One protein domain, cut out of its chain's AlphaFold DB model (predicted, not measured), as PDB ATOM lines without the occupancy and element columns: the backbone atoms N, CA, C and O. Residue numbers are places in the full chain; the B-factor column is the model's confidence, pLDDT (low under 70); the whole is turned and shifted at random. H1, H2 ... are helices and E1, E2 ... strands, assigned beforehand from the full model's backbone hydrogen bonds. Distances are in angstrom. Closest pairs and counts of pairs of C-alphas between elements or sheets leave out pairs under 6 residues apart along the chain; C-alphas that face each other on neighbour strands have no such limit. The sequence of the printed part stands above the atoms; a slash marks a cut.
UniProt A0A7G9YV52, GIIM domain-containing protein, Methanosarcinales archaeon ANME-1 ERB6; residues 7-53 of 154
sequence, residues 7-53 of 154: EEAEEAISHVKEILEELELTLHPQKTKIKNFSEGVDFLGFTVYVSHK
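Overview. This is residues 7 to 53 of the 154 residues of the protein "GIIM domain-containing protein" of Methanosarcinales archaeon ANME-1 ERB6 (UniProt A0A7G9YV52). Look for a small two-stranded hairpin, E1 and E2, at one end and a single helix, H1, at the other, joined by a long winding stretch with no named element, residues 23 to 40; the middle is open. The printed part has 47 residues, in the order H1, E1, E2, with an antiparallel sheet; the class is mixed, with 22 residues in named elements, under half. It is loose, with a radius of gyration of the C-alphas of 12.9 A and spans of 36 by 24 by 15 A.

Arrangement. Begin at the hairpin of E1, residues 41 to 43, and E2, residues 46 to 48, antiparallel at 143 degrees. N 41 and O 48 are 2.9 A apart, within hydrogen-bond range. H1, residues 7 to 22, is apart from E2; in it every O i to N i+4 pair is within hydrogen-bond range.

Along the chain. Find C-alpha 7 at (269.022, 159.273, 268.655); from there H1 runs 23.6 A to C-alpha 22. E1 measures 6.3 A; E2, 6.0 A, ends at C-alpha 48, (266.996, 179.790, 263.157).

Size, cuts and confidence. The farthest C-alphas, of Glu 24 and Ser 51, are 36.9 A apart. H1 to E1 is a long link, E1 to E2 a tight one. Residues 19 to 24, of which 19 to 22 belong to H1, stand free. The printed part has no cut, and no printed residue is under 70 in pLDDT.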
ATOM      1  N   GLU A   7     268.219 160.483 268.890       95.00
ATOM      2  CA  GLU A   7     269.022 159.273 268.655       95.00
ATOM      3  C   GLU A   7     269.814 159.368 267.340       95.00
ATOM      4  O   GLU A   7     271.033 159.216 267.327       95.00
ATOM      5  N   GLU A   8     269.151 159.748 266.239       96.12
ATOM      6  CA  GLU A   8     269.806 159.944 264.938       96.12
ATOM      7  C   GLU A   8     270.860 161.066 265.000       96.12
ATOM      8  O   GLU A   8     271.906 161.002 264.353       96.12
ATOM      9  N   ALA A   9     270.622 162.109 265.803       95.50
ATOM     10  CA  ALA A   9     271.586 163.187 265.988       95.50
ATOM     11  C   ALA A   9     272.816 162.751 266.802       95.50
ATOM     12  O   ALA A   9     273.921 163.226 266.519       95.50
ATOM     13  N   GLU A  10     272.648 161.870 267.788       95.25
ATOM     14  CA  GLU A  10     273.748 161.273 268.554       95.25
ATOM     15  C   GLU A  10     274.605 160.354 267.679       95.25
ATOM     16  O   GLU A  10     275.832 160.500 267.664       95.25
ATOM     17  N   GLU A  11     273.972 159.489 266.882       95.69
ATOM     18  CA  GLU A  11     274.650 158.634 265.899       95.69
ATOM     19  C   GLU A  11     275.445 159.470 264.896       95.69
ATOM     20  O   GLU A  11     276.638 159.238 264.675       95.69
ATOM     21  N   ALA A  12     274.825 160.518 264.351       95.56
ATOM     22  CA  ALA A  12     275.484 161.422 263.422       95.56
ATOM     23  C   ALA A  12     276.691 162.128 264.068       95.56
ATOM     24  O   ALA A  12     277.730 162.291 263.425       95.56
ATOM     25  N   ILE A  13     276.600 162.539 265.341       95.00
ATOM     26  CA  ILE A  13     277.745 163.102 266.078       95.00
ATOM     27  C   ILE A  13     278.862 162.067 266.231       95.00
ATOM     28  O   ILE A  13     280.026 162.447 266.099       95.00
ATOM     29  N   SER A  14     278.539 160.801 266.512       94.56
ATOM     30  CA  SER A  14     279.537 159.731 266.620       94.56
ATOM     31  C   SER A  14     280.278 159.536 265.300       94.56
ATOM     32  O   SER A  14     281.503 159.607 265.270       94.56
ATOM     33  N   HIS A  15     279.544 159.445 264.192       95.06
ATOM     34  CA  HIS A  15     280.139 159.270 262.871       95.06
ATOM     35  C   HIS A  15     281.008 160.466 262.445       95.06
ATOM     36  O   HIS A  15     282.096 160.309 261.896       95.06
ATOM     37  N   VAL A  16     280.578 161.695 262.756       95.06
ATOM     38  CA  VAL A  16     281.393 162.895 262.500       95.06
ATOM     39  C   VAL A  16     282.671 162.909 263.341       95.06
ATOM     40  O   VAL A  16     283.680 163.428 262.870       95.06
ATOM     41  N   LYS A  17     282.660 162.377 264.570       94.19
ATOM     42  CA  LYS A  17     283.881 162.280 265.386       94.19
ATOM     43  C   LYS A  17     284.905 161.354 264.743       94.19
ATOM     44  O   LYS A  17     286.045 161.777 264.617       94.19
ATOM     45  N   GLU A  18     284.487 160.179 264.283       95.06
ATOM     46  CA  GLU A  18     285.364 159.209 263.607       95.06
ATOM     47  C   GLU A  18     286.060 159.845 262.394       95.06
ATOM     48  O   GLU A  18     287.285 159.848 262.306       95.06
ATOM     49  N   ILE A  19     285.292 160.509 261.521       95.62
ATOM     50  CA  ILE A  19     285.839 161.201 260.340       95.62
ATOM     51  C   ILE A  19     286.809 162.323 260.739       95.62
ATOM     52  O   ILE A  19     287.823 162.544 260.081       95.62
ATOM     53  N   LEU A  20     286.494 163.090 261.787       95.75
ATOM     54  CA  LEU A  20     287.358 164.190 262.221       95.75
ATOM     55  C   LEU A  20     288.647 163.693 262.878       95.75
ATOM     56  O   LEU A  20     289.673 164.348 262.713       95.75
ATOM     57  N   GLU A  21     288.617 162.556 263.571       94.75
ATOM     58  CA  GLU A  21     289.803 161.934 264.161       94.75
ATOM     59  C   GLU A  21     290.803 161.491 263.085       94.75
ATOM     60  O   GLU A  21     291.996 161.749 263.240       94.75
ATOM     61  N   GLU A  22     290.333 160.955 261.952       95.62
ATOM     62  CA  GLU A  22     291.183 160.670 260.779       95.62
ATOM     63  C   GLU A  22     291.859 161.930 260.210       95.62
ATOM     64  O   GLU A  22     292.936 161.857 259.622       95.62
ATOM     65  N   LEU A  23     291.238 163.098 260.401       96.69
ATOM     66  CA  LEU A  23     291.756 164.404 259.984       96.69
ATOM     67  C   LEU A  23     292.553 165.123 261.086       96.69
ATOM     68  O   LEU A  23     292.886 166.296 260.915       96.69
ATOM     69  N   GLU A  24     292.823 164.463 262.217       95.75
ATOM     70  CA  GLU A  24     293.474 165.040 263.404       95.75
ATOM     71  C   GLU A  24     292.729 166.269 263.977       95.75
ATOM     72  O   GLU A  24     293.311 167.180 264.575       95.75
ATOM     73  N   LEU A  25     291.404 166.308 263.813       96.56
ATOM     74  CA  LEU A  25     290.518 167.359 264.307       96.56
ATOM     75  C   LEU A  25     289.630 166.843 265.441       96.56
ATOM     76  O   LEU A  25     289.188 165.702 265.459       96.56
ATOM     77  N   THR A  26     289.299 167.721 266.390       92.62
ATOM     78  CA  THR A  26     288.421 167.379 267.520       92.62
ATOM     79  C   THR A  26     287.250 168.345 267.649       92.62
ATOM     80  O   THR A  26     287.369 169.562 267.470       92.62
ATOM     81  N   LEU A  27     286.077 167.803 267.985       91.75
ATOM     82  CA  LEU A  27     284.893 168.606 268.274       91.75
ATOM     83  C   LEU A  27     285.029 169.296 269.632       91.75
ATOM     84  O   LEU A  27     285.280 168.666 270.656       91.75
ATOM     85  N   HIS A  28     284.770 170.602 269.667       92.31
ATOM     86  CA  HIS A  28     284.793 171.345 270.921       92.31
ATOM     87  C   HIS A  28     283.553 171.009 271.781       92.31
ATOM     88  O   HIS A  28     282.440 171.412 271.416       92.31
ATOM     89  N   PRO A  29     283.705 170.410 272.977       85.69
ATOM     90  CA  PRO A  29     282.603 169.794 273.729       85.69
ATOM     91  C   PRO A  29     281.509 170.788 274.130       85.69
ATOM     92  O   PRO A  29     280.327 170.484 274.087       85.69
ATOM     93  N   GLN A  30     281.879 172.028 274.464       86.00
ATOM     94  CA  GLN A  30     280.893 173.044 274.850       86.00
ATOM     95  C   GLN A  30     280.176 173.709 273.662       86.00
ATOM     96  O   GLN A  30     279.178 174.403 273.872       86.00
ATOM     97  N   LYS A  31     280.696 173.578 272.434       87.06
ATOM     98  CA  LYS A  31     280.111 174.205 271.234       87.06
ATOM     99  C   LYS A  31     279.195 173.236 270.493       87.06
ATOM    100  O   LYS A  31     278.199 173.682 269.931       87.06
ATOM    101  N   THR A  32     279.515 171.946 270.522       90.25
ATOM    102  CA  THR A  32     278.695 170.882 269.942       90.25
ATOM    103  C   THR A  32     277.521 170.586 270.863       90.25
ATOM    104  O   THR A  32     277.713 170.162 271.997       90.25
ATOM    105  N   LYS A  33     276.301 170.858 270.399       90.50
ATOM    106  CA  LYS A  33     275.070 170.607 271.153       90.50
ATOM    107  C   LYS A  33     273.974 170.163 270.200       90.50
ATOM    108  O   LYS A  33     273.820 170.772 269.140       90.50
ATOM    109  N   ILE A  34     273.199 169.169 270.615       92.50
ATOM    110  CA  ILE A  34     271.915 168.855 269.995       92.50
ATOM    111  C   ILE A  34     270.921 169.922 270.459       92.50
ATOM    112  O   ILE A  34     270.922 170.333 271.620       92.50
ATOM    113  N   LYS A  35     270.144 170.459 269.521       93.31
ATOM    114  CA  LYS A  35     269.149 171.498 269.782       93.31
ATOM    115  C   LYS A  35     267.935 171.284 268.906       93.31
ATOM    116  O   LYS A  35     268.076 171.028 267.712       93.31
ATOM    117  N   ASN A  36     266.760 171.509 269.478       92.31
ATOM    118  CA  ASN A  36     265.529 171.540 268.711       92.31
ATOM    119  C   ASN A  36     265.341 172.910 268.031       92.31
ATOM    120  O   ASN A  36     265.659 173.963 268.590       92.31
ATOM    121  N   PHE A  37     264.773 172.914 266.825       91.94
ATOM    122  CA  PHE A  37     264.399 174.143 266.124       91.94
ATOM    123  C   PHE A  37     263.321 174.961 266.842       91.94
ATOM    124  O   PHE A  37     263.229 176.166 266.603       91.94
ATOM    125  N   SER A  38     262.523 174.347 267.718       91.12
ATOM    126  CA  SER A  38     261.559 175.048 268.574       91.12
ATOM    127  C   SER A  38     262.247 176.038 269.522       91.12
ATOM    128  O   SER A  38     261.746 177.140 269.734       91.12
ATOM    129  N   GLU A  39     263.434 175.692 270.026       90.88
ATOM    130  CA  GLU A  39     264.237 176.527 270.927       90.88
ATOM    131  C   GLU A  39     265.116 177.542 270.181       90.88
ATOM    132  O   GLU A  39     265.552 178.552 270.742       90.88
ATOM    133  N   GLY A  40     265.359 177.289 268.896       93.69
ATOM    134  CA  GLY A  40     266.194 178.106 268.032       93.69
ATOM    135  C   GLY A  40     267.661 177.670 268.024       93.69
ATOM    136  O   GLY A  40     268.325 177.527 269.059       93.69
ATOM    137  N   VAL A  41     268.202 177.525 266.817       94.56
ATOM    138  CA  VAL A  41     269.590 177.118 266.574       94.56
ATOM    139  C   VAL A  41     270.402 178.313 266.085       94.56
ATOM    140  O   VAL A  41     270.049 178.974 265.108       94.56
ATOM    141  N   ASP A  42     271.504 178.608 266.771       94.62
ATOM    142  CA  ASP A  42     272.382 179.717 266.408       94.62
ATOM    143  C   ASP A  42     273.329 179.311 265.268       94.62
ATOM    144  O   ASP A  42     274.170 178.432 265.440       94.62
ATOM    145  N   PHE A  43     273.252 179.991 264.124       93.50
ATOM    146  CA  PHE A  43     274.085 179.714 262.951       93.50
ATOM    147  C   PHE A  43     274.390 180.994 262.157       93.50
ATOM    148  O   PHE A  43     273.492 181.779 261.865       93.50
ATOM    149  N   LEU A  44     275.669 181.241 261.838       93.88
ATOM    150  CA  LEU A  44     276.152 182.387 261.034       93.88
ATOM    151  C   LEU A  44     275.580 183.770 261.424       93.88
ATOM    152  O   LEU A  44     275.340 184.641 260.589       93.88
ATOM    153  N   GLY A  45     275.367 183.998 262.723       95.19
ATOM    154  CA  GLY A  45     274.822 185.259 263.240       95.19
ATOM    155  C   GLY A  45     273.293 185.342 263.253       95.19
ATOM    156  O   GLY A  45     272.756 186.359 263.695       95.19
ATOM    157  N   PHE A  46     272.603 184.275 262.859       96.81
ATOM    158  CA  PHE A  46     271.159 184.097 262.974       96.81
ATOM    159  C   PHE A  46     270.817 183.136 264.112       96.81
ATOM    160  O   PHE A  46     271.625 182.284 264.470       96.81
ATOM    161  N   THR A  47     269.619 183.283 264.659       96.75
ATOM    162  CA  THR A  47     268.916 182.238 265.399       96.75
ATOM    163  C   THR A  47     267.809 181.734 264.478       96.75
ATOM    164  O   THR A  47     266.968 182.522 264.034       96.75
ATOM    165  N   VAL A  48     267.875 180.456 264.121       96.06
ATOM    166  CA  VAL A  48     266.996 179.790 263.157       96.06
ATOM    167  C   VAL A  48     265.967 178.961 263.911       96.06
ATOM    168  O   VAL A  48     266.334 178.107 264.715       96.06
ATOM    169  N   TYR A  49     264.697 179.214 263.629       95.25
ATOM    170  CA  TYR A  49     263.549 178.447 264.099       95.25
ATOM    171  C   TYR A  49     262.933 177.676 262.930       95.25
ATOM    172  O   TYR A  49     263.312 177.885 261.778       95.25
ATOM    173  N   VAL A  50     261.934 176.839 263.217       92.94
ATOM    174  CA  VAL A  50     261.225 176.026 262.209       92.94
ATOM    175  C   VAL A  50     260.715 176.868 261.031       92.94
ATOM    176  O   VAL A  50     260.907 176.509 259.877       92.94
ATOM    177  N   SER A  51     260.073 178.004 261.314       92.75
ATOM    178  CA  SER A  51     259.370 178.808 260.302       92.75
ATOM    179  C   SER A  51     260.049 180.128 259.951       92.75
ATOM    180  O   SER A  51     259.646 180.812 259.010       92.75
ATOM    181  N   HIS A  52     261.037 180.553 260.736       94.38
ATOM    182  CA  HIS A  52     261.592 181.894 260.624       94.38
ATOM    183  C   HIS A  52     263.006 181.963 261.190       94.38
ATOM    184  O   HIS A  52     263.450 181.096 261.937       94.38
ATOM    185  N   LYS A  53     263.729 183.031 260.859       95.88
ATOM    186  CA  LYS A  53     265.058 183.294 261.419       95.88
ATOM    187  C   LYS A  53     265.187 184.753 261.805       95.88
ATOM    188  O   LYS A  53     264.613 185.623 261.150       95.88
TER     189      LYS A  53